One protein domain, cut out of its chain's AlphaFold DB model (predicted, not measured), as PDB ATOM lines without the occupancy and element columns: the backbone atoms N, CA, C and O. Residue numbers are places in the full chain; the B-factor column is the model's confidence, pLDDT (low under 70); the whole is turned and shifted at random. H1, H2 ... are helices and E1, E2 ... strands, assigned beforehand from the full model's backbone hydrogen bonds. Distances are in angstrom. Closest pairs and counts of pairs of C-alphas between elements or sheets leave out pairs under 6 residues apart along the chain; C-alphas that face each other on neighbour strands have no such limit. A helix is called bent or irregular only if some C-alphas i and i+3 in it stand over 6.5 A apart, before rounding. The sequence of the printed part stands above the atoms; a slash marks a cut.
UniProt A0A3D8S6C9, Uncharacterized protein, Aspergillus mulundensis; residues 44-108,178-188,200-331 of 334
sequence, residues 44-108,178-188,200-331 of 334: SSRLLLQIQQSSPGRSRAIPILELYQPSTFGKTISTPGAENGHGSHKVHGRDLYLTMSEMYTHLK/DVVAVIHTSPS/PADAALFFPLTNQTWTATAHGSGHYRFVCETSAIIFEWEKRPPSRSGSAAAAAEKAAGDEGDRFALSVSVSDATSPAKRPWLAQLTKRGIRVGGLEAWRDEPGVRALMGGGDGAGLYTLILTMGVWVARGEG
ATOM      1  N   SER A  44     -11.038 -14.110 171.398       77.94
ATOM      2  CA  SER A  44      -9.718 -14.737 171.601       77.94
ATOM      3  C   SER A  44      -8.924 -14.166 172.785       77.94
ATOM      4  O   SER A  44      -9.088 -12.996 173.171       77.94
ATOM      5  N   SER A  45      -8.030 -14.990 173.344       84.12
ATOM      6  CA  SER A  45      -7.093 -14.595 174.402       84.12
ATOM      7  C   SER A  45      -6.119 -13.495 173.937       84.12
ATOM      8  O   SER A  45      -5.895 -13.275 172.743       84.12
ATOM      9  N   ARG A  46      -5.577 -12.708 174.878       87.50
ATOM     10  CA  ARG A  46      -4.478 -11.750 174.635       87.50
ATOM     11  C   ARG A  46      -3.214 -12.322 175.202       87.50
ATOM     12  O   ARG A  46      -3.211 -12.555 176.397       87.50
ATOM     13  N   LEU A  47      -2.144 -12.361 174.428       91.06
ATOM     14  CA  LEU A  47      -0.818 -12.281 175.019       91.06
ATOM     15  C   LEU A  47      -0.624 -10.857 175.564       91.06
ATOM     16  O   LEU A  47      -0.816  -9.893 174.819       91.06
ATOM     17  N   LEU A  48      -0.316 -10.715 176.851       91.56
ATOM     18  CA  LEU A  48      -0.041  -9.428 177.504       91.56
ATOM     19  C   LEU A  48       1.453  -9.191 177.712       91.56
ATOM     20  O   LEU A  48       1.925  -8.056 177.630       91.56
ATOM     21  N   LEU A  49       2.186 -10.261 178.003       94.12
ATOM     22  CA  LEU A  49       3.580 -10.203 178.406       94.12
ATOM     23  C   LEU A  49       4.248 -11.544 178.100       94.12
ATOM     24  O   LEU A  49       3.664 -12.597 178.340       94.12
ATOM     25  N   GLN A  50       5.484 -11.496 177.620       93.50
ATOM     26  CA  GLN A  50       6.388 -12.638 177.579       93.50
ATOM     27  C   GLN A  50       7.495 -12.431 178.606       93.50
ATOM     28  O   GLN A  50       8.107 -11.364 178.667       93.50
ATOM     29  N   ILE A  51       7.763 -13.464 179.392       94.00
ATOM     30  CA  ILE A  51       8.920 -13.528 180.275       94.00
ATOM     31  C   ILE A  51      10.000 -14.295 179.525       94.00
ATOM     32  O   ILE A  51       9.775 -15.422 179.075       94.00
ATOM     33  N   GLN A  52      11.165 -13.677 179.365       93.06
ATOM     34  CA  GLN A  52      12.235 -14.212 178.536       93.06
ATOM     35  C   GLN A  52      13.496 -14.447 179.355       93.06
ATOM     36  O   GLN A  52      13.967 -13.549 180.044       93.06
ATOM     37  N   GLN A  53      14.090 -15.626 179.238       89.06
ATOM     38  CA  GLN A  53      15.401 -15.898 179.807       89.06
ATOM     39  C   GLN A  53      16.493 -15.290 178.918       89.06
ATOM     40  O   GLN A  53      16.596 -15.608 177.727       89.06
ATOM     41  N   SER A  54      17.338 -14.445 179.511       81.12
ATOM     42  CA  SER A  54      18.573 -13.962 178.889       81.12
ATOM     43  C   SER A  54      19.771 -14.666 179.521       81.12
ATOM     44  O   SER A  54      20.027 -14.491 180.713       81.12
ATOM     45  N   SER A  55      20.514 -15.442 178.734       76.25
ATOM     46  CA  SER A  55      21.760 -16.064 179.189       76.25
ATOM     47  C   SER A  55      22.960 -15.262 178.684       76.25
ATOM     48  O   SER A  55      22.992 -14.927 177.494       76.25
ATOM     49  N   PRO A  56      23.962 -14.971 179.534       67.44
ATOM     50  CA  PRO A  56      25.195 -14.346 179.075       67.44
ATOM     51  C   PRO A  56      25.844 -15.229 178.000       67.44
ATOM     52  O   PRO A  56      26.005 -16.432 178.185       67.44
ATOM     53  N   GLY A  57      26.148 -14.638 176.843       68.50
ATOM     54  CA  GLY A  57      26.702 -15.348 175.682       68.50
ATOM     55  C   GLY A  57      25.680 -15.811 174.635       68.50
ATOM     56  O   GLY A  57      26.087 -16.238 173.557       68.50
ATOM     57  N   ARG A  58      24.367 -15.679 174.878       71.44
ATOM     58  CA  ARG A  58      23.338 -15.856 173.836       71.44
ATOM     59  C   ARG A  58      22.858 -14.501 173.329       71.44
ATOM     60  O   ARG A  58      22.467 -13.643 174.112       71.44
ATOM     61  N   SER A  59      22.833 -14.328 172.009       72.19
ATOM     62  CA  SER A  59      22.368 -13.085 171.374       72.19
ATOM     63  C   SER A  59      20.844 -12.921 171.387       72.19
ATOM     64  O   SER A  59      20.352 -11.810 171.217       72.19
ATOM     65  N   ARG A  60      20.086 -14.009 171.589       80.06
ATOM     66  CA  ARG A  60      18.620 -14.006 171.541       80.06
ATOM     67  C   ARG A  60      18.019 -14.451 172.871       80.06
ATOM     68  O   ARG A  60      18.321 -15.543 173.352       80.06
ATOM     69  N   ALA A  61      17.137 -13.616 173.417       85.50
ATOM     70  CA  ALA A  61      16.313 -13.947 174.573       85.50
ATOM     71  C   ALA A  61      15.288 -15.034 174.206       85.50
ATOM     72  O   ALA A  61      14.715 -15.007 173.111       85.50
ATOM     73  N   ILE A  62      15.088 -16.002 175.099       88.19
ATOM     74  CA  ILE A  62      14.213 -17.157 174.859       88.19
ATOM     75  C   ILE A  62      12.948 -16.989 175.703       88.19
ATOM     76  O   ILE A  62      13.075 -16.849 176.920       88.19
ATOM     77  N   PRO A  63      11.744 -16.998 175.110       89.25
ATOM     78  CA  PRO A  63      10.514 -16.979 175.888       89.25
ATOM     79  C   PRO A  63      10.399 -18.275 176.696       89.25
ATOM     80  O   PRO A  63      10.605 -19.364 176.161       89.25
ATOM     81  N   ILE A  64      10.107 -18.132 177.987       91.75
ATOM     82  CA  ILE A  64       9.912 -19.257 178.911       91.75
ATOM     83  C   ILE A  64       8.474 -19.331 179.418       91.75
ATOM     84  O   ILE A  64       7.922 -20.423 179.541       91.75
ATOM     85  N   LEU A  65       7.869 -18.175 179.698       93.56
ATOM     86  CA  LEU A  65       6.506 -18.046 180.189       93.56
ATOM     87  C   LEU A  65       5.791 -16.942 179.424       93.56
ATOM     88  O   LEU A  65       6.373 -15.906 179.093       93.56
ATOM     89  N   GLU A  66       4.506 -17.146 179.201       94.19
ATOM     90  CA  GLU A  66       3.652 -16.215 178.482       94.19
ATOM     91  C   GLU A  66       2.406 -15.913 179.305       94.19
ATOM     92  O   GLU A  66       1.679 -16.813 179.717       94.19
ATOM     93  N   LEU A  67       2.163 -14.631 179.559       94.31
ATOM     94  CA  LEU A  67       1.012 -14.159 180.308       94.31
ATOM     95  C   LEU A  67      -0.137 -13.867 179.357       94.31
ATOM     96  O   LEU A  67      -0.045 -12.970 178.510       94.31
ATOM     97  N   TYR A  68      -1.251 -14.552 179.568       92.56
ATOM     98  CA  TYR A  68      -2.455 -14.381 178.788       92.56
ATOM     99  C   TYR A  68      -3.618 -13.820 179.602       92.56
ATOM    100  O   TYR A  68      -3.825 -14.169 180.761       92.56
ATOM    101  N   GLN A  69      -4.427 -12.993 178.946       90.94
ATOM    102  CA  GLN A  69      -5.783 -12.669 179.380       90.94
ATOM    103  C   GLN A  69      -6.770 -13.511 178.562       90.94
ATOM    104  O   GLN A  69      -6.715 -13.451 177.328       90.94
ATOM    105  N   PRO A  70      -7.677 -14.277 179.185       88.19
ATOM    106  CA  PRO A  70      -8.625 -15.113 178.468       88.19
ATOM    107  C   PRO A  70      -9.674 -14.286 177.717       88.19
ATOM    108  O   PRO A  70      -9.862 -13.084 177.923       88.19
ATOM    109  N   SER A  71     -10.367 -14.977 176.815       84.00
ATOM    110  CA  SER A  71     -11.562 -14.488 176.127       84.00
ATOM    111  C   SER A  71     -12.697 -14.196 177.121       84.00
ATOM    112  O   SER A  71     -12.693 -14.681 178.255       84.00
ATOM    113  N   THR A  72     -13.717 -13.441 176.701       76.25
ATOM    114  CA  THR A  72     -14.892 -13.161 177.551       76.25
ATOM    115  C   THR A  72     -15.680 -14.418 177.922       76.25
ATOM    116  O   THR A  72     -16.395 -14.406 178.918       76.25
ATOM    117  N   PHE A  73     -15.524 -15.504 177.161       73.75
ATOM    118  CA  PHE A  73     -16.158 -16.798 177.444       73.75
ATOM    119  C   PHE A  73     -15.452 -17.604 178.542       73.75
ATOM    120  O   PHE A  73     -15.954 -18.646 178.955       73.75
ATOM    121  N   GLY A  74     -14.331 -17.092 179.058       71.75
ATOM    122  CA  GLY A  74     -13.516 -17.778 180.049       71.75
ATOM    123  C   GLY A  74     -12.784 -18.991 179.478       71.75
ATOM    124  O   GLY A  74     -12.864 -19.298 178.288       71.75
ATOM    125  N   LYS A  75     -12.026 -19.655 180.345       81.00
ATOM    126  CA  LYS A  75     -11.332 -20.916 180.071       81.00
ATOM    127  C   LYS A  75     -11.450 -21.795 181.309       81.00
ATOM    128  O   LYS A  75     -11.396 -21.276 182.419       81.00
ATOM    129  N   THR A  76     -11.616 -23.097 181.138       84.56
ATOM    130  CA  THR A  76     -11.583 -24.046 182.254       84.56
ATOM    131  C   THR A  76     -10.255 -24.779 182.207       84.56
ATOM    132  O   THR A  76      -9.937 -25.349 181.173       84.56
ATOM    133  N   ILE A  77      -9.499 -24.744 183.301       84.25
ATOM    134  CA  ILE A  77      -8.211 -25.427 183.431       84.25
ATOM    135  C   ILE A  77      -8.417 -26.698 184.240       84.25
ATOM    136  O   ILE A  77      -8.932 -26.649 185.358       84.25
ATOM    137  N   SER A  78      -7.992 -27.825 183.687       80.81
ATOM    138  CA  SER A  78      -8.015 -29.116 184.374       80.81
ATOM    139  C   SER A  78      -6.855 -29.231 185.361       80.81
ATOM    140  O   SER A  78      -5.722 -28.879 185.028       80.81
ATOM    141  N   THR A  79      -7.114 -29.756 186.560       75.25
ATOM    142  CA  THR A  79      -6.061 -30.077 187.530       75.25
ATOM    143  C   THR A  79      -5.693 -31.565 187.465       75.25
ATOM    144  O   THR A  79      -6.574 -32.414 187.289       75.25
ATOM    145  N   PRO A  80      -4.402 -31.926 187.584       66.69
ATOM    146  CA  PRO A  80      -3.989 -33.321 187.724       66.69
ATOM    147  C   PRO A  80      -4.632 -33.957 188.970       66.69
ATOM    148  O   PRO A  80      -4.725 -33.310 190.011       66.69
ATOM    149  N   GLY A  81      -5.089 -35.211 188.873       61.50
ATOM    150  CA  GLY A  81      -5.748 -35.932 189.981       61.50
ATOM    151  C   GLY A  81      -7.257 -35.675 190.131       61.50
ATOM    152  O   GLY A  81      -7.888 -36.167 191.061       61.50
ATOM    153  N   ALA A  82      -7.868 -34.930 189.209       58.62
ATOM    154  CA  ALA A  82      -9.300 -34.635 189.189       58.62
ATOM    155  C   ALA A  82     -10.144 -35.755 188.548       58.62
ATOM    156  O   ALA A  82     -10.907 -35.520 187.612       58.62
ATOM    157  N   GLU A  83     -10.015 -36.988 189.026       51.09
ATOM    158  CA  GLU A  83     -10.625 -38.168 188.393       51.09
ATOM    159  C   GLU A  83     -12.169 -38.230 188.470       51.09
ATOM    160  O   GLU A  83     -12.786 -38.986 187.727       51.09
ATOM    161  N   ASN A  84     -12.821 -37.350 189.247       48.28
ATOM    162  CA  ASN A  84     -14.279 -37.353 189.457       48.28
ATOM    163  C   ASN A  84     -14.995 -36.029 189.107       48.28
ATOM    164  O   ASN A  84     -16.016 -35.690 189.701       48.28
ATOM    165  N   GLY A  85     -14.472 -35.238 188.161       46.69
ATOM    166  CA  GLY A  85     -15.189 -34.068 187.615       46.69
ATOM    167  C   GLY A  85     -15.254 -32.825 188.519       46.69
ATOM    168  O   GLY A  85     -15.842 -31.821 188.125       46.69
ATOM    169  N   HIS A  86     -14.614 -32.859 189.691       49.28
ATOM    170  CA  HIS A  86     -14.568 -31.749 190.652       49.28
ATOM    171  C   HIS A  86     -13.279 -30.903 190.618       49.28
ATOM    172  O   HIS A  86     -13.189 -29.922 191.349       49.28
ATOM    173  N   GLY A  87     -12.295 -31.232 189.777       60.97
ATOM    174  CA  GLY A  87     -11.004 -30.525 189.720       60.97
ATOM    175  C   GLY A  87     -10.806 -29.726 188.436       60.97
ATOM    176  O   GLY A  87      -9.861 -29.942 187.683       60.97
ATOM    177  N   SER A  88     -11.733 -28.814 188.151       71.56
ATOM    178  CA  SER A  88     -11.579 -27.877 187.039       71.56
ATOM    179  C   SER A  88     -11.713 -26.443 187.543       71.56
ATOM    180  O   SER A  88     -12.693 -26.101 188.205       71.56
ATOM    181  N   HIS A  89     -10.711 -25.611 187.263       80.31
ATOM    182  CA  HIS A  89     -10.667 -24.213 187.680       80.31
ATOM    183  C   HIS A  89     -11.145 -23.308 186.548       80.31
ATOM    184  O   HIS A  89     -10.552 -23.260 185.469       80.31
ATOM    185  N   LYS A  90     -12.221 -22.562 186.799       85.88
ATOM    186  CA  LYS A  90     -12.766 -21.602 185.837       85.88
ATOM    187  C   LYS A  90     -12.011 -20.276 185.909       85.88
ATOM    188  O   LYS A  90     -11.990 -19.615 186.943       85.88
ATOM    189  N   VAL A  91     -11.457 -19.868 184.777       86.88
ATOM    190  CA  VAL A  91     -10.754 -18.602 184.566       86.88
ATOM    191  C   VAL A  91     -11.677 -17.633 183.836       86.88
ATOM    192  O   VAL A  91     -12.213 -17.948 182.769       86.88
ATOM    193  N   HIS A  92     -11.870 -16.445 184.399       87.00
ATOM    194  CA  HIS A  92     -12.773 -15.422 183.870       87.00
ATOM    195  C   HIS A  92     -12.025 -14.393 183.018       87.00
ATOM    196  O   HIS A  92     -10.819 -14.232 183.141       87.00
ATOM    197  N   GLY A  93     -12.744 -13.608 182.204       84.25
ATOM    198  CA  GLY A  93     -12.161 -12.582 181.315       84.25
ATOM    199  C   GLY A  93     -11.285 -11.504 181.986       84.25
ATOM    200  O   GLY A  93     -10.587 -10.760 181.295       84.25
ATOM    201  N   ARG A  94     -11.338 -11.379 183.319       86.75
ATOM    202  CA  ARG A  94     -10.504 -10.451 184.108       86.75
ATOM    203  C   ARG A  94      -9.237 -11.098 184.660       86.75
ATOM    204  O   ARG A  94      -8.272 -10.378 184.908       86.75
ATOM    205  N   ASP A  95      -9.262 -12.413 184.825       91.38
ATOM    206  CA  ASP A  95      -8.149 -13.185 185.352       91.38
ATOM    207  C   ASP A  95      -7.018 -13.236 184.325       91.38
ATOM    208  O   ASP A  95      -7.194 -12.906 183.147       91.38
ATOM    209  N   LEU A  96      -5.845 -13.659 184.772       92.69
ATOM    210  CA  LEU A  96      -4.709 -13.939 183.906       92.69
ATOM    211  C   LEU A  96      -4.289 -15.388 184.079       92.69
ATOM    212  O   LEU A  96      -4.472 -15.965 185.146       92.69
ATOM    213  N   TYR A  97      -3.674 -15.964 183.060       93.44
ATOM    214  CA  TYR A  97      -3.024 -17.261 183.182       93.44
ATOM    215  C   TYR A  97      -1.655 -17.220 182.516       93.44
ATOM    216  O   TYR A  97      -1.470 -16.546 181.503       93.44
ATOM    217  N   LEU A  98      -0.688 -17.906 183.111       94.06
ATOM    218  CA  LEU A  98       0.646 -18.072 182.560       94.06
ATOM    219  C   LEU A  98       0.732 -19.442 181.910       94.06
ATOM    220  O   LEU A  98       0.421 -20.440 182.562       94.06
ATOM    221  N   THR A  99       1.188 -19.494 180.666       93.00
ATOM    222  CA  THR A  99       1.548 -20.746 179.999       93.00
ATOM    223  C   THR A  99       3.051 -20.879 179.881       93.00
ATOM    224  O   THR A  99       3.774 -19.886 179.779       93.00
ATOM    225  N   MET A 100       3.521 -22.119 179.880       90.38
ATOM    226  CA  MET A 100       4.886 -22.430 179.488       90.38
ATOM    227  C   MET A 100       5.037 -22.239 177.978       90.38
ATOM    228  O   MET A 100       4.148 -22.612 177.215       90.38
ATOM    229  N   SER A 101       6.136 -21.632 177.531       88.19
ATOM    230  CA  SER A 101       6.405 -21.508 176.096       88.19
ATOM    231  C   SER A 101       6.608 -22.888 175.465       88.19
ATOM    232  O   SER A 101       7.189 -23.773 176.093       88.19
ATOM    233  N   GLU A 102       6.193 -23.048 174.204       83.31
ATOM    234  CA  GLU A 102       6.190 -24.321 173.457       83.31
ATOM    235  C   GLU A 102       7.510 -25.102 173.585       83.31
ATOM    236  O   GLU A 102       7.511 -26.311 173.814       83.31
ATOM    237  N   MET A 103       8.639 -24.385 173.553       76.88
ATOM    238  CA  MET A 103       9.987 -24.952 173.663       76.88
ATOM    239  C   MET A 103      10.269 -25.670 174.988       76.88
ATOM    240  O   MET A 103      11.203 -26.462 175.037       76.88
ATOM    241  N   TYR A 104       9.498 -25.410 176.043       76.38
ATOM    242  CA  TYR A 104       9.712 -25.941 177.392       76.38
ATOM    243  C   TYR A 104       8.597 -26.892 177.854       76.38
ATOM    244  O   TYR A 104       8.755 -27.559 178.871       76.38
ATOM    245  N   THR A 105       7.515 -27.037 177.082       74.00
ATOM    246  CA  THR A 105       6.352 -27.895 177.414       74.00
ATOM    247  C   THR A 105       6.723 -29.357 177.692       74.00
ATOM    248  O   THR A 105       6.094 -30.027 178.511       74.00
ATOM    249  N   HIS A 106       7.800 -29.852 177.075       65.69
ATOM    250  CA  HIS A 106       8.325 -31.201 177.289       65.69
ATOM    251  C   HIS A 106       8.750 -31.472 178.746       65.69
ATOM    252  O   HIS A 106       8.609 -32.603 179.206       65.69
ATOM    253  N   LEU A 107       9.172 -30.446 179.497       63.72
ATOM    254  CA  LEU A 107       9.577 -30.568 180.906       63.72
ATOM    255  C   LEU A 107       8.404 -30.911 181.838       63.72
ATOM    256  O   LEU A 107       8.606 -31.401 182.950       63.72
ATOM    257  N   LYS A 108       7.166 -30.652 181.401       61.56
ATOM    258  CA  LYS A 108       5.951 -31.023 182.139       61.56
ATOM    259  C   LYS A 108       5.624 -32.509 181.949       61.56
ATOM    260  O   LYS A 108       5.306 -33.187 182.918       61.56
ATOM    261  N   ASP A 178      -1.001 -26.022 178.960       85.25
ATOM    262  CA  ASP A 178       0.362 -25.640 179.352       85.25
ATOM    263  C   ASP A 178       0.358 -24.537 180.419       85.25
ATOM    264  O   ASP A 178       1.368 -23.884 180.679       85.25
ATOM    265  N   VAL A 179      -0.796 -24.316 181.049       90.19
ATOM    266  CA  VAL A 179      -0.998 -23.379 182.132       90.19
ATOM    267  C   VAL A 179      -0.220 -23.854 183.352       90.19
ATOM    268  O   VAL A 179      -0.404 -24.968 183.849       90.19
ATOM    269  N   VAL A 180       0.658 -22.979 183.829       91.62
ATOM    270  CA  VAL A 180       1.503 -23.202 185.005       91.62
ATOM    271  C   VAL A 180       1.050 -22.382 186.207       91.62
ATOM    272  O   VAL A 180       1.334 -22.762 187.340       91.62
ATOM    273  N   ALA A 181       0.321 -21.288 185.973       93.50
ATOM    274  CA  ALA A 181      -0.253 -20.458 187.023       93.50
ATOM    275  C   ALA A 181      -1.470 -19.667 186.522       93.50
ATOM    276  O   ALA A 181      -1.579 -19.352 185.336       93.50
ATOM    277  N   VAL A 182      -2.362 -19.304 187.438       93.88
ATOM    278  CA  VAL A 182      -3.536 -18.456 187.206       93.88
ATOM    279  C   VAL A 182      -3.546 -17.351 188.250       93.88
ATOM    280  O   VAL A 182      -3.376 -17.620 189.432       93.88
ATOM    281  N   ILE A 183      -3.754 -16.112 187.823       94.25
ATOM    282  CA  ILE A 183      -3.880 -14.939 188.686       94.25
ATOM    283  C   ILE A 183      -5.345 -14.511 188.658       94.25
ATOM    284  O   ILE A 183      -5.804 -13.894 187.691       94.25
ATOM    285  N   HIS A 184      -6.075 -14.822 189.722       92.06
ATOM    286  CA  HIS A 184      -7.447 -14.370 189.906       92.06
ATOM    287  C   HIS A 184      -7.440 -12.955 190.473       92.06
ATOM    288  O   HIS A 184      -7.049 -12.741 191.618       92.06
ATOM    289  N   THR A 185      -7.869 -11.984 189.668       81.38
ATOM    290  CA  THR A 185      -7.860 -10.557 190.042       81.38
ATOM    291  C   THR A 185      -9.257 -10.038 190.385       81.38
ATOM    292  O   THR A 185      -9.532  -8.846 190.231       81.38
ATOM    293  N   SER A 186     -10.188 -10.923 190.749       67.12
ATOM    294  CA  SER A 186     -11.529 -10.509 191.162       67.12
ATOM    295  C   SER A 186     -11.468  -9.896 192.561       67.12
ATOM    296  O   SER A 186     -10.857 -10.503 193.436       67.12
ATOM    297  N   PRO A 187     -12.134  -8.756 192.816       52.69
ATOM    298  CA  PRO A 187     -12.305  -8.291 194.180       52.69
ATOM    299  C   PRO A 187     -13.076  -9.368 194.946       52.69
ATOM    300  O   PRO A 187     -14.171  -9.762 194.533       52.69
ATOM    301  N   SER A 188     -12.499  -9.858 196.042       46.31
ATOM    302  CA  SER A 188     -13.294 -10.501 197.083       46.31
ATOM    303  C   SER A 188     -14.433  -9.534 197.443       46.31
ATOM    304  O   SER A 188     -14.172  -8.329 197.561       46.31
ATOM    305  N   PRO A 200      -6.747  -2.804 199.722       53.00
ATOM    306  CA  PRO A 200      -5.774  -3.284 198.762       53.00
ATOM    307  C   PRO A 200      -6.380  -4.374 197.882       53.00
ATOM    308  O   PRO A 200      -7.198  -5.173 198.332       53.00
ATOM    309  N   ALA A 201      -6.018  -4.370 196.601       61.09
ATOM    310  CA  ALA A 201      -6.501  -5.376 195.673       61.09
ATOM    311  C   ALA A 201      -5.922  -6.737 196.073       61.09
ATOM    312  O   ALA A 201      -4.758  -7.012 195.795       61.09
ATOM    313  N   ASP A 202      -6.731  -7.565 196.725       84.81
ATOM    314  CA  ASP A 202      -6.392  -8.957 196.986       84.81
ATOM    315  C   ASP A 202      -6.539  -9.779 195.699       84.81
ATOM    316  O   ASP A 202      -7.455  -9.569 194.896       84.81
ATOM    317  N   ALA A 203      -5.622 -10.720 195.495       91.19
ATOM    318  CA  ALA A 203      -5.665 -11.677 194.397       91.19
ATOM    319  C   ALA A 203      -5.327 -13.085 194.893       91.19
ATOM    320  O   ALA A 203      -4.649 -13.256 195.903       91.19
ATOM    321  N   ALA A 204      -5.762 -14.099 194.150       93.25
ATOM    322  CA  ALA A 204      -5.375 -15.487 194.395       93.25
ATOM    323  C   ALA A 204      -4.528 -16.005 193.226       93.25
ATOM    324  O   ALA A 204      -4.950 -15.932 192.069       93.25
ATOM    325  N   LEU A 205      -3.332 -16.517 193.522       94.75
ATOM    326  CA  LEU A 205      -2.437 -17.151 192.558       94.75
ATOM    327  C   LEU A 205      -2.578 -18.670 192.674       94.75
ATOM    328  O   LEU A 205      -2.119 -19.266 193.647       94.75
ATOM    329  N   PHE A 206      -3.218 -19.292 191.695       92.75
ATOM    330  CA  PHE A 206      -3.432 -20.732 191.658       92.75
ATOM    331  C   PHE A 206      -2.390 -21.421 190.771       92.75
ATOM    332  O   PHE A 206      -2.162 -20.995 189.639       92.75
ATOM    333  N   PHE A 207      -1.782 -22.501 191.264       90.94
ATOM    334  CA  PHE A 207      -0.775 -23.299 190.562       90.94
ATOM    335  C   PHE A 207      -1.327 -24.709 190.300       90.94
ATOM    336  O   PHE A 207      -1.275 -25.559 191.193       90.94
ATOM    337  N   PRO A 208      -1.832 -24.996 189.080       87.38
ATOM    338  CA  PRO A 208      -2.513 -26.256 188.773       87.38
ATOM    339  C   PRO A 208      -1.661 -27.506 189.012       87.38
ATOM    340  O   PRO A 208      -2.192 -28.542 189.387       87.38
ATOM    341  N   LEU A 209      -0.343 -27.407 188.814       81.75
ATOM    342  CA  LEU A 209       0.589 -28.532 188.951       81.75
ATOM    343  C   LEU A 209       0.756 -29.009 190.394       81.75
ATOM    344  O   LEU A 209       0.925 -30.198 190.635       81.75
ATOM    345  N   THR A 210       0.752 -28.081 191.347       82.81
ATOM    346  CA  THR A 210       0.922 -28.390 192.773       82.81
ATOM    347  C   THR A 210      -0.402 -28.373 193.524       82.81
ATOM    348  O   THR A 210      -0.431 -28.674 194.713       82.81
ATOM    349  N   ASN A 211      -1.489 -27.998 192.842       85.44
ATOM    350  CA  ASN A 211      -2.791 -27.711 193.431       85.44
ATOM    351  C   ASN A 211      -2.696 -26.738 194.625       85.44
ATOM    352  O   ASN A 211      -3.416 -26.863 195.614       85.44
ATOM    353  N   GLN A 212      -1.767 -25.780 194.551       87.94
ATOM    354  CA  GLN A 212      -1.555 -24.774 195.591       87.94
ATOM    355  C   GLN A 212      -2.185 -23.445 195.193       87.94
ATOM    356  O   GLN A 212      -2.092 -23.017 194.042       87.94
ATOM    357  N   THR A 213      -2.761 -22.760 196.179       92.19
ATOM    358  CA  THR A 213      -3.241 -21.385 196.035       92.19
ATOM    359  C   THR A 213      -2.474 -20.481 196.988       92.19
ATOM    360  O   THR A 213      -2.346 -20.786 198.174       92.19
ATOM    361  N   TRP A 214      -1.962 -19.374 196.459       94.19
ATOM    362  CA  TRP A 214      -1.305 -18.319 197.218       94.19
ATOM    363  C   TRP A 214      -2.197 -17.083 197.245       94.19
ATOM    364  O   TRP A 214      -2.576 -16.568 196.195       94.19
ATOM    365  N   THR A 215      -2.501 -16.584 198.433       94.25
ATOM    366  CA  THR A 215      -3.188 -15.306 198.621       94.25
ATOM    367  C   THR A 215      -2.169 -14.187 198.505       94.25
ATOM    368  O   THR A 215      -1.164 -14.197 199.214       94.25
ATOM    369  N   ALA A 216      -2.419 -13.244 197.604       94.25
ATOM    370  CA  ALA A 216      -1.585 -12.083 197.346       94.25
ATOM    371  C   ALA A 216      -2.286 -10.821 197.854       94.25
ATOM    372  O   ALA A 216      -3.393 -10.508 197.415       94.25
ATOM    373  N   THR A 217      -1.617 -10.086 198.737       93.31
ATOM    374  CA  THR A 217      -2.136  -8.858 199.349       93.31
ATOM    375  C   THR A 217      -1.134  -7.729 199.161       93.31
ATOM    376  O   THR A 217       0.057  -7.875 199.445       93.31
ATOM    377  N   ALA A 218      -1.609  -6.582 198.679       90.88
ATOM    378  CA  ALA A 218      -0.816  -5.362 198.621       90.88
ATOM    379  C   ALA A 218      -0.942  -4.625 199.964       90.88
ATOM    380  O   ALA A 218      -2.035  -4.352 200.434       90.88
ATOM    381  N   HIS A 219       0.160  -4.291 200.617       84.06
ATOM    382  CA  HIS A 219       0.172  -3.474 201.826       84.06
ATOM    383  C   HIS A 219       0.753  -2.100 201.488       84.06
ATOM    384  O   HIS A 219       1.942  -1.976 201.223       84.06
ATOM    385  N   GLY A 220      -0.070  -1.049 201.523       77.50
ATOM    386  CA  GLY A 220       0.397   0.326 201.311       77.50
ATOM    387  C   GLY A 220       1.217   0.527 200.024       77.50
ATOM    388  O   GLY A 220       1.125  -0.243 199.070       77.50
ATOM    389  N   SER A 221       2.015   1.596 199.976       77.31
ATOM    390  CA  SER A 221       2.842   1.911 198.809       77.31
ATOM    391  C   SER A 221       4.092   1.025 198.758       77.31
ATOM    392  O   SER A 221       5.107   1.344 199.381       77.31
ATOM    393  N   GLY A 222       4.031  -0.057 197.981       87.69
ATOM    394  CA  GLY A 222       5.205  -0.832 197.586       87.69
ATOM    395  C   GLY A 222       5.574  -2.013 198.490       87.69
ATOM    396  O   GLY A 222       6.708  -2.477 198.419       87.69
ATOM    397  N   HIS A 223       4.666  -2.514 199.326       92.81
ATOM    398  CA  HIS A 223       4.854  -3.792 200.017       92.81
ATOM    399  C   HIS A 223       3.809  -4.795 199.534       92.81
ATOM    400  O   HIS A 223       2.627  -4.477 199.450       92.81
ATOM    401  N   TYR A 224       4.224  -6.015 199.221       94.75
ATOM    402  CA  TYR A 224       3.346  -7.060 198.705       94.75
ATOM    403  C   TYR A 224       3.653  -8.370 199.404       94.75
ATOM    404  O   TYR A 224       4.808  -8.785 199.445       94.75
ATOM    405  N   ARG A 225       2.625  -9.029 199.930       94.50
ATOM    406  CA  ARG A 225       2.755 -10.238 200.740       94.50
ATOM    407  C   ARG A 225       2.000 -11.391 200.104       94.50
ATOM    408  O   ARG A 225       0.883 -11.211 199.623       94.50
ATOM    409  N   PHE A 226       2.607 -12.571 200.145       94.88
ATOM    410  CA  PHE A 226       2.049 -13.793 199.589       94.88
ATOM    411  C   PHE A 226       2.107 -14.907 200.621       94.88
ATOM    412  O   PHE A 226       3.172 -15.201 201.169       94.88
ATOM    413  N   VAL A 227       0.959 -15.528 200.867       93.25
ATOM    414  CA  VAL A 227       0.794 -16.585 201.869       93.25
ATOM    415  C   VAL A 227       0.084 -17.768 201.231       93.25
ATOM    416  O   VAL A 227      -0.854 -17.583 200.459       93.25
ATOM    417  N   CYS A 228       0.513 -18.981 201.558       90.81
ATOM    418  CA  CYS A 228      -0.187 -20.207 201.194       90.81
ATOM    419  C   CYS A 228      -0.578 -20.942 202.474       90.81
ATOM    420  O   CYS A 228       0.269 -21.150 203.334       90.81
ATOM    421  N   GLU A 229      -1.842 -21.347 202.603       85.62
ATOM    422  CA  GLU A 229      -2.356 -22.011 203.814       85.62
ATOM    423  C   GLU A 229      -1.604 -23.306 204.147       85.62
ATOM    424  O   GLU A 229      -1.438 -23.659 205.311       85.62
ATOM    425  N   THR A 230      -1.114 -24.003 203.122       83.50
ATOM    426  CA  THR A 230      -0.375 -25.262 203.265       83.50
ATOM    427  C   THR A 230       1.134 -25.059 203.410       83.50
ATOM    428  O   THR A 230       1.872 -26.038 203.534       83.50
ATOM    429  N   SER A 231       1.616 -23.811 203.398       83.06
ATOM    430  CA  SER A 231       3.036 -23.481 203.499       83.06
ATOM    431  C   SER A 231       3.331 -22.658 204.748       83.06
ATOM    432  O   SER A 231       2.689 -21.652 205.023       83.06
ATOM    433  N   ALA A 232       4.389 -23.026 205.472       85.00
ATOM    434  CA  ALA A 232       4.930 -22.209 206.562       85.00
ATOM    435  C   ALA A 232       5.726 -20.985 206.060       85.00
ATOM    436  O   ALA A 232       6.310 -20.257 206.863       85.00
ATOM    437  N   ILE A 233       5.798 -20.794 204.739       87.81
ATOM    438  CA  ILE A 233       6.580 -19.749 204.095       87.81
ATOM    439  C   ILE A 233       5.700 -18.594 203.648       87.81
ATOM    440  O   ILE A 233       4.669 -18.775 203.000       87.81
ATOM    441  N   ILE A 234       6.198 -17.396 203.923       91.38
ATOM    442  CA  ILE A 234       5.665 -16.139 203.437       91.38
ATOM    443  C   ILE A 234       6.696 -15.533 202.481       91.38
ATOM    444  O   ILE A 234       7.889 -15.458 202.791       91.38
ATOM    445  N   PHE A 235       6.225 -15.090 201.319       93.56
ATOM    446  CA  PHE A 235       7.020 -14.295 200.386       93.56
ATOM    447  C   PHE A 235       6.603 -12.834 200.475       93.56
ATOM    448  O   PHE A 235       5.410 -12.526 200.507       93.56
ATOM    449  N   GLU A 236       7.580 -11.934 200.479       94.50
ATOM    450  CA  GLU A 236       7.338 -10.496 200.557       94.50
ATOM    451  C   GLU A 236       8.171  -9.761 199.513       94.50
ATOM    452  O   GLU A 236       9.394  -9.878 199.484       94.50
ATOM    453  N   TRP A 237       7.506  -9.007 198.640       95.31
ATOM    454  CA  TRP A 237       8.161  -8.050 197.756       95.31
ATOM    455  C   TRP A 237       8.085  -6.664 198.384       95.31
ATOM    456  O   TRP A 237       6.999  -6.127 198.599       95.31
ATOM    457  N   GLU A 238       9.243  -6.065 198.631       93.62
ATOM    458  CA  GLU A 238       9.357  -4.735 199.226       93.62
ATOM    459  C   GLU A 238      10.038  -3.776 198.251       93.62
ATOM    460  O   GLU A 238      11.117  -4.067 197.717       93.62
ATOM    461  N   LYS A 239       9.424  -2.610 198.049       92.56
ATOM    462  CA  LYS A 239       9.982  -1.491 197.295       92.56
ATOM    463  C   LYS A 239      11.215  -0.979 198.020       92.56
ATOM    464  O   LYS A 239      11.164  -0.536 199.164       92.56
ATOM    465  N   ARG A 240      12.351  -1.034 197.343       87.94
ATOM    466  CA  ARG A 240      13.628  -0.527 197.828       87.94
ATOM    467  C   ARG A 240      13.962   0.770 197.096       87.94
ATOM    468  O   ARG A 240      13.700   0.881 195.897       87.94
ATOM    469  N   PRO A 241      14.583   1.740 197.785       77.19
ATOM    470  CA  PRO A 241      15.126   2.904 197.109       77.19
ATOM    471  C   PRO A 241      16.204   2.473 196.100       77.19
ATOM    472  O   PRO A 241      16.850   1.431 196.296       77.19
ATOM    473  N   PRO A 242      16.436   3.268 195.040       66.12
ATOM    474  CA  PRO A 242      17.541   3.030 194.121       66.12
ATOM    475  C   PRO A 242      18.853   2.948 194.911       66.12
ATOM    476  O   PRO A 242      19.090   3.713 195.854       66.12
ATOM    477  N   SER A 243      19.693   1.968 194.572       61.16
ATOM    478  CA  SER A 243      20.922   1.692 195.317       61.16
ATOM    479  C   SER A 243      21.862   2.898 195.254       61.16
ATOM    480  O   SER A 243      22.504   3.143 194.240       61.16
ATOM    481  N   ARG A 244      22.003   3.616 196.373       50.56
ATOM    482  CA  ARG A 244      23.013   4.676 196.558       50.56
ATOM    483  C   ARG A 244      24.442   4.138 196.718       50.56
ATOM    484  O   ARG A 244      25.379   4.921 196.833       50.56
ATOM    485  N   SER A 245      24.617   2.817 196.771       48.94
ATOM    486  CA  SER A 245      25.925   2.185 196.950       48.94
ATOM    487  C   SER A 245      26.752   2.311 195.673       48.94
ATOM    488  O   SER A 245      26.314   1.842 194.631       48.94
ATOM    489  N   GLY A 246      27.950   2.895 195.754       47.78
ATOM    490  CA  GLY A 246      28.927   2.990 194.660       47.78
ATOM    491  C   GLY A 246      29.573   1.652 194.276       47.78
ATOM    492  O   GLY A 246      30.767   1.603 193.997       47.78
ATOM    493  N   SER A 247      28.816   0.553 194.305       56.66
ATOM    494  CA  SER A 247      29.294  -0.752 193.852       56.66
ATOM    495  C   SER A 247      29.289  -0.823 192.322       56.66
ATOM    496  O   SER A 247      28.462  -0.196 191.658       56.66
ATOM    497  N   ALA A 248      30.177  -1.634 191.743       55.25
ATOM    498  CA  ALA A 248      30.225  -1.857 190.295       55.25
ATOM    499  C   ALA A 248      28.877  -2.350 189.718       55.25
ATOM    500  O   ALA A 248      28.541  -2.035 188.579       55.25
ATOM    501  N   ALA A 249      28.069  -3.055 190.522       53.06
ATOM    502  CA  ALA A 249      26.717  -3.471 190.151       53.06
ATOM    503  C   ALA A 249      25.746  -2.282 190.046       53.06
ATOM    504  O   ALA A 249      24.982  -2.204 189.091       53.06
ATOM    505  N   ALA A 250      25.827  -1.320 190.968       53.03
ATOM    506  CA  ALA A 250      25.033  -0.094 190.896       53.03
ATOM    507  C   ALA A 250      25.497   0.831 189.760       53.03
ATOM    508  O   ALA A 250      24.680   1.512 189.151       53.03
ATOM    509  N   ALA A 251      26.792   0.832 189.428       53.03
ATOM    510  CA  ALA A 251      27.307   1.542 188.258       53.03
ATOM    511  C   ALA A 251      26.797   0.925 186.941       53.03
ATOM    512  O   ALA A 251      26.438   1.665 186.027       53.03
ATOM    513  N   ALA A 252      26.696  -0.408 186.862       55.31
ATOM    514  CA  ALA A 252      26.093  -1.106 185.725       55.31
ATOM    515  C   ALA A 252      24.574  -0.856 185.618       55.31
ATOM    516  O   ALA A 252      24.079  -0.624 184.517       55.31
ATOM    517  N   GLU A 253      23.848  -0.827 186.743       52.09
ATOM    518  CA  GLU A 253      22.422  -0.446 186.792       52.09
ATOM    519  C   GLU A 253      22.210   1.026 186.384       52.09
ATOM    520  O   GLU A 253      21.308   1.340 185.604       52.09
ATOM    521  N   LYS A 254      23.100   1.929 186.812       51.44
ATOM    522  CA  LYS A 254      23.058   3.353 186.449       51.44
ATOM    523  C   LYS A 254      23.398   3.595 184.973       51.44
ATOM    524  O   LYS A 254      22.721   4.380 184.317       51.44
ATOM    525  N   ALA A 255      24.390   2.892 184.420       52.03
ATOM    526  CA  ALA A 255      24.721   2.933 182.989       52.03
ATOM    527  C   ALA A 255      23.607   2.337 182.108       52.03
ATOM    528  O   ALA A 255      23.447   2.711 180.949       52.03
ATOM    529  N   ALA A 256      22.802   1.443 182.680       54.03
ATOM    530  CA  ALA A 256      21.598   0.900 182.076       54.03
ATOM    531  C   ALA A 256      20.375   1.845 182.176       54.03
ATOM    532  O   ALA A 256      19.310   1.510 181.662       54.03
ATOM    533  N   GLY A 257      20.477   3.025 182.795       49.72
ATOM    534  CA  GLY A 257      19.334   3.937 182.940       49.72
ATOM    535  C   GLY A 257      18.226   3.390 183.850       49.72
ATOM    536  O   GLY A 257      17.068   3.776 183.709       49.72
ATOM    537  N   ASP A 258      18.569   2.475 184.761       56.97
ATOM    538  CA  ASP A 258      17.654   1.832 185.710       56.97
ATOM    539  C   ASP A 258      17.588   2.624 187.031       56.97
ATOM    540  O   ASP A 258      17.698   2.083 188.129       56.97
ATOM    541  N   GLU A 259      17.441   3.949 186.936       54.59
ATOM    542  CA  GLU A 259      17.206   4.845 188.081       54.59
ATOM    543  C   GLU A 259      15.719   4.801 188.484       54.59
ATOM    544  O   GLU A 259      15.027   5.813 188.569       54.59
ATOM    545  N   GLY A 260      15.185   3.587 188.615       67.12
ATOM    546  CA  GLY A 260      13.770   3.322 188.826       67.12
ATOM    547  C   GLY A 260      13.479   2.648 190.159       67.12
ATOM    548  O   GLY A 260      14.365   2.193 190.881       67.12
ATOM    549  N   ASP A 261      12.188   2.569 190.461       81.62
ATOM    550  CA  ASP A 261      11.662   1.743 191.538       81.62
ATOM    551  C   ASP A 261      12.125   0.288 191.373       81.62
ATOM    552  O   ASP A 261      11.958  -0.316 190.309       81.62
ATOM    553  N   ARG A 262      12.695  -0.279 192.438       90.25
ATOM    554  CA  ARG A 262      13.150  -1.672 192.495       90.25
ATOM    555  C   ARG A 262      12.465  -2.389 193.640       90.25
ATOM    556  O   ARG A 262      12.308  -1.823 194.716       90.25
ATOM    557  N   PHE A 263      12.125  -3.649 193.440       93.44
ATOM    558  CA  PHE A 263      11.562  -4.504 194.477       93.44
ATOM    559  C   PHE A 263      12.539  -5.619 194.811       93.44
ATOM    560  O   PHE A 263      13.223  -6.129 193.924       93.44
ATOM    561  N   ALA A 264      12.618  -5.990 196.083       93.44
ATOM    562  CA  ALA A 264      13.383  -7.143 196.539       93.44
ATOM    563  C   ALA A 264      12.434  -8.166 197.163       93.44
ATOM    564  O   ALA A 264      11.571  -7.790 197.953       93.44
ATOM    565  N   LEU A 265      12.612  -9.435 196.803       94.56
ATOM    566  CA  LEU A 265      11.865 -10.556 197.353       94.56
ATOM    567  C   LEU A 265      12.589 -11.116 198.574       94.56
ATOM    568  O   LEU A 265      13.686 -11.668 198.445       94.56
ATOM    569  N   SER A 266      11.967 -11.011 199.740       90.81
ATOM    570  CA  SER A 266      12.365 -11.705 200.960       90.81
ATOM    571  C   SER A 266      11.459 -12.897 201.240       90.81
ATOM    572  O   SER A 266      10.318 -12.970 200.783       90.81
ATOM    573  N   VAL A 267      12.001 -13.833 202.010       89.25
ATOM    574  CA  VAL A 267      11.280 -14.991 202.524       89.25
ATOM    575  C   VAL A 267      11.292 -14.920 204.039       89.25
ATOM    576  O   VAL A 267      12.331 -14.655 204.642       89.25
ATOM    577  N   SER A 268      10.146 -15.154 204.655       86.69
ATOM    578  CA  SER A 268      10.028 -15.331 206.097       86.69
ATOM    579  C   SER A 268       9.339 -16.661 206.387       86.69
ATOM    580  O   SER A 268       8.505 -17.141 205.618       86.69
ATOM    581  N   VAL A 269       9.757 -17.304 207.475       80.62
ATOM    582  CA  VAL A 269       9.137 -18.532 207.979       80.62
ATOM    583  C   VAL A 269       8.272 -18.119 209.158       80.62
ATOM    584  O   VAL A 269       8.777 -17.461 210.067       80.62
ATOM    585  N   SER A 270       6.987 -18.480 209.137       68.50
ATOM    586  CA  SER A 270       5.969 -17.981 210.077       68.50
ATOM    587  C   SER A 270       6.280 -18.216 211.565       68.50
ATOM    588  O   SER A 270       5.672 -17.563 212.403       68.50
ATOM    589  N   ASP A 271       7.226 -19.106 211.891       61.75
ATOM    590  CA  ASP A 271       7.607 -19.496 213.262       61.75
ATOM    591  C   ASP A 271       9.064 -19.126 213.635       61.75
ATOM    592  O   ASP A 271       9.582 -19.498 214.684       61.75
ATOM    593  N   ALA A 272       9.785 -18.403 212.769       58.53
ATOM    594  CA  ALA A 272      11.182 -18.055 213.027       58.53
ATOM    595  C   ALA A 272      11.312 -16.695 213.737       58.53
ATOM    596  O   ALA A 272      11.268 -15.639 213.109       58.53
ATOM    597  N   THR A 273      11.592 -16.714 215.043       49.22
ATOM    598  CA  THR A 273      11.819 -15.533 215.909       49.22
ATOM    599  C   THR A 273      13.138 -14.784 215.641       49.22
ATOM    600  O   THR A 273      13.569 -13.976 216.461       49.22
ATOM    601  N   SER A 274      13.826 -15.027 214.519       45.81
ATOM    602  CA  SER A 274      15.108 -14.369 214.226       45.81
ATOM    603  C   SER A 274      15.073 -13.591 212.906       45.81
ATOM    604  O   SER A 274      14.863 -14.188 211.847       45.81
ATOM    605  N   PRO A 275      15.354 -12.273 212.922       45.78
ATOM    606  CA  PRO A 275      15.622 -11.503 211.718       45.78
ATOM    607  C   PRO A 275      17.073 -11.759 211.295       45.78
ATOM    608  O   PRO A 275      17.929 -10.871 211.341       45.78
ATOM    609  N   ALA A 276      17.397 -12.997 210.920       46.91
ATOM    610  CA  ALA A 276      18.655 -13.228 210.232       46.91
ATOM    611  C   ALA A 276      18.590 -12.452 208.909       46.91
ATOM    612  O   ALA A 276      17.630 -12.598 208.153       46.91
ATOM    613  N   LYS A 277      19.591 -11.597 208.650       54.97
ATOM    614  CA  LYS A 277      19.807 -10.884 207.378       54.97
ATOM    615  C   LYS A 277      20.007 -11.902 206.254       54.97
ATOM    616  O   LYS A 277      21.131 -12.146 205.818       54.97
ATOM    617  N   ARG A 278      18.936 -12.554 205.824       64.62
ATOM    618  CA  ARG A 278      18.991 -13.527 204.747       64.62
ATOM    619  C   ARG A 278      18.995 -12.777 203.415       64.62
ATOM    620  O   ARG A 278      18.334 -11.742 203.292       64.62
ATOM    621  N   PRO A 279      19.783 -13.237 202.433       71.62
ATOM    622  CA  PRO A 279      19.826 -12.602 201.127       71.62
ATOM    623  C   PRO A 279      18.454 -12.711 200.455       71.62
ATOM    624  O   PRO A 279      17.757 -13.717 200.590       71.62
ATOM    625  N   TRP A 280      18.069 -11.661 199.737       86.00
ATOM    626  CA  TRP A 280      16.860 -11.641 198.918       86.00
ATOM    627  C   TRP A 280      16.943 -12.710 197.821       86.00
ATOM    628  O   TRP A 280      18.019 -12.960 197.278       86.00
ATOM    629  N   LEU A 281      15.803 -13.322 197.497       89.31
ATOM    630  CA  LEU A 281      15.696 -14.377 196.481       89.31
ATOM    631  C   LEU A 281      15.585 -13.841 195.058       89.31
ATOM    632  O   LEU A 281      15.909 -14.520 194.082       89.31
ATOM    633  N   ALA A 282      15.053 -12.634 194.927       93.00
ATOM    634  CA  ALA A 282      14.866 -12.017 193.635       93.00
ATOM    635  C   ALA A 282      14.814 -10.496 193.743       93.00
ATOM    636  O   ALA A 282      14.545  -9.924 194.799       93.00
ATOM    637  N   GLN A 283      15.071  -9.854 192.615       93.50
ATOM    638  CA  GLN A 283      14.871  -8.437 192.383       93.50
ATOM    639  C   GLN A 283      13.927  -8.258 191.207       93.50
ATOM    640  O   GLN A 283      14.007  -8.994 190.229       93.50
ATOM    641  N   LEU A 284      13.051  -7.269 191.289       94.00
ATOM    642  CA  LEU A 284      12.127  -6.908 190.227       94.00
ATOM    643  C   LEU A 284      12.339  -5.434 189.882       94.00
ATOM    644  O   LEU A 284      12.353  -4.566 190.756       94.00
ATOM    645  N   THR A 285      12.516  -5.179 188.595       92.31
ATOM    646  CA  THR A 285      12.689  -3.856 187.981       92.31
ATOM    647  C   THR A 285      11.774  -3.769 186.762       92.31
ATOM    648  O   THR A 285      11.239  -4.785 186.308       92.31
ATOM    649  N   LYS A 286      11.639  -2.584 186.159       89.12
ATOM    650  CA  LYS A 286      10.881  -2.430 184.902       89.12
ATOM    651  C   LYS A 286      11.432  -3.287 183.757       89.12
ATOM    652  O   LYS A 286      10.708  -3.583 182.813       89.12
ATOM    653  N   ARG A 287      12.709  -3.673 183.823       86.62
ATOM    654  CA  ARG A 287      13.378  -4.488 182.802       86.62
ATOM    655  C   ARG A 287      13.069  -5.972 182.938       86.62
ATOM    656  O   ARG A 287      13.093  -6.695 181.943       86.62
ATOM    657  N   GLY A 288      12.858  -6.445 184.161       91.19
ATOM    658  CA  GLY A 288      12.920  -7.870 184.418       91.19
ATOM    659  C   GLY A 288      12.895  -8.266 185.880       91.19
ATOM    660  O   GLY A 288      13.056  -7.448 186.788       91.19
ATOM    661  N   ILE A 289      12.762  -9.574 186.067       93.94
ATOM    662  CA  ILE A 289      12.926 -10.258 187.341       93.94
ATOM    663  C   ILE A 289      14.299 -10.920 187.327       93.94
ATOM    664  O   ILE A 289      14.606 -11.723 186.451       93.94
ATOM    665  N   ARG A 290      15.144 -10.587 188.293       92.50
ATOM    666  CA  ARG A 290      16.445 -11.210 188.502       92.50
ATOM    667  C   ARG A 290      16.356 -12.135 189.703       92.50
ATOM    668  O   ARG A 290      16.197 -11.652 190.816       92.50
ATOM    669  N   VAL A 291      16.477 -13.438 189.494       90.94
ATOM    670  CA  VAL A 291      16.435 -14.446 190.563       90.94
ATOM    671  C   VAL A 291      17.863 -14.835 190.939       90.94
ATOM    672  O   VAL A 291      18.702 -15.048 190.063       90.94
ATOM    673  N   GLY A 292      18.167 -14.895 192.232       86.50
ATOM    674  CA  GLY A 292      19.500 -15.223 192.735       86.50
ATOM    675  C   GLY A 292      19.509 -15.425 194.247       86.50
ATOM    676  O   GLY A 292      18.531 -15.142 194.923       86.50
ATOM    677  N   GLY A 293      20.608 -15.944 194.797       79.88
ATOM    678  CA  GLY A 293      20.719 -16.149 196.248       79.88
ATOM    679  C   GLY A 293      19.945 -17.356 196.790       79.88
ATOM    680  O   GLY A 293      19.888 -17.524 198.004       79.88
ATOM    681  N   LEU A 294      19.413 -18.219 195.914       80.69
ATOM    682  CA  LEU A 294      18.719 -19.466 196.275       80.69
ATOM    683  C   LEU A 294      19.574 -20.403 197.140       80.69
ATOM    684  O   LEU A 294      19.033 -21.130 197.963       80.69
ATOM    685  N   GLU A 295      20.901 -20.348 196.994       80.62
ATOM    686  CA  GLU A 295      21.857 -21.149 197.769       80.62
ATOM    687  C   GLU A 295      21.664 -21.011 199.282       80.62
ATOM    688  O   GLU A 295      21.635 -22.008 199.997       80.62
ATOM    689  N   ALA A 296      21.423 -19.793 199.771       80.31
ATOM    690  CA  ALA A 296      21.210 -19.538 201.197       80.31
ATOM    691  C   ALA A 296      19.869 -20.077 201.730       80.31
ATOM    692  O   ALA A 296      19.623 -20.045 202.934       80.31
ATOM    693  N   TRP A 297      18.995 -20.536 200.834       78.94
ATOM    694  CA  TRP A 297      17.651 -21.018 201.137       78.94
ATOM    695  C   TRP A 297      17.451 -22.486 200.756       78.94
ATOM    696  O   TRP A 297      16.370 -23.025 200.981       78.94
ATOM    697  N   ARG A 298      18.477 -23.161 200.216       80.56
ATOM    698  CA  ARG A 298      18.405 -24.586 199.852       80.56
ATOM    699  C   ARG A 298      18.058 -25.480 201.031       80.56
ATOM    700  O   ARG A 298      17.312 -26.448 200.873       80.56
ATOM    701  N   ASP A 299      18.587 -25.135 202.199       80.50
ATOM    702  CA  ASP A 299      18.407 -25.935 203.401       80.50
ATOM    703  C   ASP A 299      17.134 -25.603 204.187       80.50
ATOM    704  O   ASP A 299      16.769 -26.335 205.112       80.50
ATOM    705  N   GLU A 300      16.404 -24.562 203.786       84.12
ATOM    706  CA  GLU A 300      15.147 -24.205 204.429       84.12
ATOM    707  C   GLU A 300      14.046 -25.197 204.037       84.12
ATOM    708  O   GLU A 300      13.708 -25.289 202.852       84.12
ATOM    709  N   PRO A 301      13.447 -25.942 204.991       81.75
ATOM    710  CA  PRO A 301      12.515 -27.027 204.684       81.75
ATOM    711  C   PRO A 301      11.351 -26.628 203.787       81.75
ATOM    712  O   PRO A 301      11.034 -27.352 202.843       81.75
ATOM    713  N   GLY A 302      10.751 -25.462 204.027       80.75
ATOM    714  CA  GLY A 302       9.654 -24.988 203.192       80.75
ATOM    715  C   GLY A 302      10.105 -24.601 201.777       80.75
ATOM    716  O   GLY A 302       9.385 -24.870 200.822       80.75
ATOM    717  N   VAL A 303      11.301 -24.020 201.608       82.75
ATOM    718  CA  VAL A 303      11.808 -23.623 200.280       82.75
ATOM    719  C   VAL A 303      12.219 -24.872 199.509       82.75
ATOM    720  O   VAL A 303      11.902 -25.002 198.328       82.75
ATOM    721  N   ARG A 304      12.842 -25.838 200.191       83.31
ATOM    722  CA  ARG A 304      13.158 -27.164 199.650       83.31
ATOM    723  C   ARG A 304      11.909 -27.893 199.164       83.31
ATOM    724  O   ARG A 304      11.922 -28.441 198.065       83.31
ATOM    725  N   ALA A 305      10.822 -27.854 199.936       81.88
ATOM    726  CA  ALA A 305       9.546 -28.434 199.523       81.88
ATOM    727  C   ALA A 305       9.001 -27.778 198.239       81.88
ATOM    728  O   ALA A 305       8.483 -28.477 197.372       81.88
ATOM    729  N   LEU A 306       9.176 -26.459 198.079       79.56
ATOM    730  CA  LEU A 306       8.766 -25.722 196.875       79.56
ATOM    731  C   LEU A 306       9.675 -25.959 195.661       79.56
ATOM    732  O   LEU A 306       9.213 -25.869 194.522       79.56
ATOM    733  N   MET A 307      10.958 -26.261 195.873       74.06
ATOM    734  CA  MET A 307      11.865 -26.641 194.785       74.06
ATOM    735  C   MET A 307      11.526 -28.023 194.214       74.06
ATOM    736  O   MET A 307      11.721 -28.246 193.016       74.06
ATOM    737  N   GLY A 308      10.986 -28.929 195.040       63.22
ATOM    738  CA  GLY A 308      10.851 -30.347 194.698       63.22
ATOM    739  C   GLY A 308      12.224 -31.002 194.497       63.22
ATOM    740  O   GLY A 308      13.243 -30.324 194.422       63.22
ATOM    741  N   GLY A 309      12.292 -32.330 194.395       56.25
ATOM    742  CA  GLY A 309      13.560 -33.059 194.191       56.25
ATOM    743  C   GLY A 309      14.256 -32.830 192.834       56.25
ATOM    744  O   GLY A 309      15.044 -33.676 192.425       56.25
ATOM    745  N   GLY A 310      13.932 -31.749 192.116       62.59
ATOM    746  CA  GLY A 310      14.420 -31.427 190.774       62.59
ATOM    747  C   GLY A 310      15.217 -30.118 190.702       62.59
ATOM    748  O   GLY A 310      15.809 -29.661 191.674       62.59
ATOM    749  N   ASP A 311      15.210 -29.500 189.523       65.50
ATOM    750  CA  ASP A 311      15.966 -28.294 189.141       65.50
ATOM    751  C   ASP A 311      15.446 -26.965 189.741       65.50
ATOM    752  O   ASP A 311      15.957 -25.889 189.425       65.50
ATOM    753  N   GLY A 312      14.425 -27.017 190.601       76.12
ATOM    754  CA  GLY A 312      13.812 -25.839 191.212       76.12
ATOM    755  C   GLY A 312      12.835 -25.075 190.310       76.12
ATOM    756  O   GLY A 312      12.385 -23.994 190.699       76.12
ATOM    757  N   ALA A 313      12.447 -25.605 189.141       80.88
ATOM    758  CA  ALA A 313      11.548 -24.922 188.197       80.88
ATOM    759  C   ALA A 313      10.208 -24.461 188.813       80.88
ATOM    760  O   ALA A 313       9.653 -23.432 188.411       80.88
ATOM    761  N   GLY A 314       9.695 -25.190 189.814       84.31
ATOM    762  CA  GLY A 314       8.487 -24.801 190.556       84.31
ATOM    763  C   GLY A 314       8.661 -23.471 191.292       84.31
ATOM    764  O   GLY A 314       7.834 -22.569 191.153       84.31
ATOM    765  N   LEU A 315       9.788 -23.307 191.988       88.25
ATOM    766  CA  LEU A 315      10.123 -22.080 192.704       88.25
ATOM    767  C   LEU A 315      10.370 -20.905 191.746       88.25
ATOM    768  O   LEU A 315       9.889 -19.805 192.007       88.25
ATOM    769  N   TYR A 316      11.039 -21.126 190.609       90.06
ATOM    770  CA  TYR A 316      11.173 -20.084 189.581       90.06
ATOM    771  C   TYR A 316       9.808 -19.622 189.070       90.06
ATOM    772  O   TYR A 316       9.542 -18.423 189.023       90.06
ATOM    773  N   THR A 317       8.917 -20.558 188.740       91.44
ATOM    774  CA  THR A 317       7.563 -20.233 188.266       91.44
ATOM    775  C   THR A 317       6.783 -19.436 189.315       91.44
ATOM    776  O   THR A 317       6.126 -18.450 188.972       91.44
ATOM    777  N   LEU A 318       6.901 -19.810 190.593       93.12
ATOM    778  CA  LEU A 318       6.294 -19.098 191.716       93.12
ATOM    779  C   LEU A 318       6.811 -17.654 191.820       93.12
ATOM    780  O   LEU A 318       6.017 -16.713 191.781       93.12
ATOM    781  N   ILE A 319       8.137 -17.477 191.871       95.00
ATOM    782  CA  ILE A 319       8.795 -16.164 191.963       95.00
ATOM    783  C   ILE A 319       8.405 -15.273 190.777       95.00
ATOM    784  O   ILE A 319       8.058 -14.105 190.967       95.00
ATOM    785  N   LEU A 320       8.433 -15.819 189.558       95.69
ATOM    786  CA  LEU A 320       8.081 -15.088 188.340       95.69
ATOM    787  C   LEU A 320       6.608 -14.667 188.339       95.69
ATOM    788  O   LEU A 320       6.301 -13.521 188.018       95.69
ATOM    789  N   THR A 321       5.702 -15.554 188.753       96.06
ATOM    790  CA  THR A 321       4.262 -15.258 188.830       96.06
ATOM    791  C   THR A 321       3.969 -14.156 189.848       96.06
ATOM    792  O   THR A 321       3.248 -13.206 189.535       96.06
ATOM    793  N   MET A 322       4.564 -14.234 191.045       96.56
ATOM    794  CA  MET A 322       4.436 -13.190 192.069       96.56
ATOM    795  C   MET A 322       4.987 -11.853 191.562       96.56
ATOM    796  O   MET A 322       4.319 -10.828 191.680       96.56
ATOM    797  N   GLY A 323       6.167 -11.867 190.931       95.62
ATOM    798  CA  GLY A 323       6.778 -10.669 190.358       95.62
ATOM    799  C   GLY A 323       5.926 -10.024 189.258       95.62
ATOM    800  O   GLY A 323       5.819  -8.802 189.211       95.62
ATOM    801  N   VAL A 324       5.251 -10.816 188.418       95.00
ATOM    802  CA  VAL A 324       4.295 -10.300 187.419       95.00
ATOM    803  C   VAL A 324       3.109  -9.603 188.079       95.00
ATOM    804  O   VAL A 324       2.691  -8.542 187.612       95.00
ATOM    805  N   TRP A 325       2.562 -10.165 189.158       94.81
ATOM    806  CA  TRP A 325       1.456  -9.530 189.873       94.81
ATOM    807  C   TRP A 325       1.880  -8.205 190.523       94.81
ATOM    808  O   TRP A 325       1.170  -7.210 190.378       94.81
ATOM    809  N   VAL A 326       3.071  -8.154 191.131       94.75
ATOM    810  CA  VAL A 326       3.662  -6.906 191.656       94.75
ATOM    811  C   VAL A 326       3.863  -5.880 190.541       94.75
ATOM    812  O   VAL A 326       3.412  -4.743 190.655       94.75
ATOM    813  N   ALA A 327       4.464  -6.285 189.418       93.00
ATOM    814  CA  ALA A 327       4.685  -5.411 188.268       93.00
ATOM    815  C   ALA A 327       3.367  -4.856 187.699       93.00
ATOM    816  O   ALA A 327       3.313  -3.707 187.267       93.00
ATOM    817  N   ARG A 328       2.282  -5.640 187.729       91.38
ATOM    818  CA  ARG A 328       0.938  -5.166 187.376       91.38
ATOM    819  C   ARG A 328       0.401  -4.155 188.393       91.38
ATOM    820  O   ARG A 328      -0.159  -3.144 187.980       91.38
ATOM    821  N   GLY A 329       0.577  -4.407 189.692       90.31
ATOM    822  CA  GLY A 329       0.193  -3.478 190.762       90.31
ATOM    823  C   GLY A 329       0.883  -2.114 190.651       90.31
ATOM    824  O   GLY A 329       0.254  -1.089 190.895       90.31
ATOM    825  N   GLU A 330       2.133  -2.100 190.190       90.88
ATOM    826  CA  GLU A 330       2.921  -0.883 189.939       90.88
ATOM    827  C   GLU A 330       2.714  -0.293 188.524       90.88
ATOM    828  O   GLU A 330       3.381   0.670 188.138       90.88
ATOM    829  N   GLY A 331       1.799  -0.852 187.722       89.12
ATOM    830  CA  GLY A 331       1.455  -0.342 186.388       89.12
ATOM    831  C   GLY A 331       2.506  -0.597 185.301       89.12
ATOM    832  O   GLY A 331       2.498   0.068 184.264       89.12
TER     833      GLY A 331
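Overview. This is residues 44 to 108, 178 to 188 and 200 to 331 of the 334 residues of an uncharacterized protein of Aspergillus mulundensis (UniProt A0A3D8S6C9). One long antiparallel sheet of eleven strands curls like part of a barrel round a single long helix, H4, which runs through the middle, while E1 and E13 stay as the sheet's two edges. The small hairpin E3 and E4 makes a second sheet near E6, H2 and H3 follow E13, and residues 244 to 249, of which 248 and 249 belong to H1, stick out. The printed part has 208 residues with thirteen named strands and four named helices, E1 to E10, H1, E11 to E13, H2, H3, H4, class mixed; the large sheet's order is E1, E2, E5 to E13. It is compact, with a radius of gyration of the C-alphas of 17.5 A and spans of 58 by 43 by 35 A.

Arrangement. Start with E1, residues 46 to 54, in a hairpin with E2, residues 62 to 69; N 48 and O 67 are 2.8 A apart. E2 bends by 50 degrees at residue 65. Next come its antiparallel neighbour E5, residues 96 to 100, with N 66 and O 99 at 2.9 A, then E6, residues 179 to 184, with N 98 and O 181 at 2.8 A, then E7, residues 203 to 207, with N 182 and O 206 at 2.8 A. E7 opens a meander, each strand in a hairpin with the one before: E8, residues 212 to 219, E9, residues 223 to 227, and E10, residues 233 to 240; look at N 205 and O 214, 2.8 A, N 217 and O 225, 2.9 A, and N 226 and O 235, 2.8 A. E11, residues 262 to 269, is the neighbour of E10, with N 236 and O 266 at 2.9 A, and begins a second meander of hairpins with E12, residues 282 to 285, and E13, residues 288 to 291; N 263 and O 284 are 2.8 A apart, as are N 283 and O 290. In this folded sheet, bent back on itself, E1, E2 and E5 to E10 face E12 and E13, with 12 pairs of C-alphas within 11 A and E11 as the hinge. The sheet curls round H4, residues 313 to 329; the closest C-alphas of E12 and H4 are those of Leu 284 and Gly 323, 6.5 A, and of E6 and H4 those of Ala 181 and Thr 321, 7.1 A. H3, residues 301 to 307, only grazes the sheet, and touches residues 313 to 315 of H4, about perpendicular at 88 degrees, closest at C-alphas 307 and 315, 5.3 A. H2, residues 294 to 297, is close but not clearly touching H3, with C-alphas 297 and 303 closest at 6.5 A. H1, residues 248 to 255, is not on the sheet and touches no helix. E3, residues 75 to 78, and E4, residues 88 to 91, form a hairpin with N 77 and O 89 at 2.8 A. In H1, H3 and H4 every O i to N i+4 pair is within hydrogen-bond range; H2 is too short for one.

Along the chain. Find C-alpha 46 at (-4.478, -11.750, 174.635); from there E1 runs 23.5 A. E2 measures 21.0 A, E8 22.3 A, E10 21.4 A and E11 23.2 A. H4 runs 24.4 A from C-alpha 313 at (11.548, -24.922, 188.197) to C-alpha 329 at (0.193, -3.478, 190.762).

Size, cuts and confidence. The two farthest C-alphas, of Asn 84 and Gly 246, are 59.3 A apart. Residues 109 to 177 and 189 to 199 are not printed; the C-alpha gaps are 8.2 A from 108 to 178 and 10.6 A from 188 to 200. The link E11 to E12, residues 270 to 281, is long. Mean pLDDT of the printed part is 80.0, with 50 residues under 70, among them 80 to 87, 242 to 260 and 270 to 278.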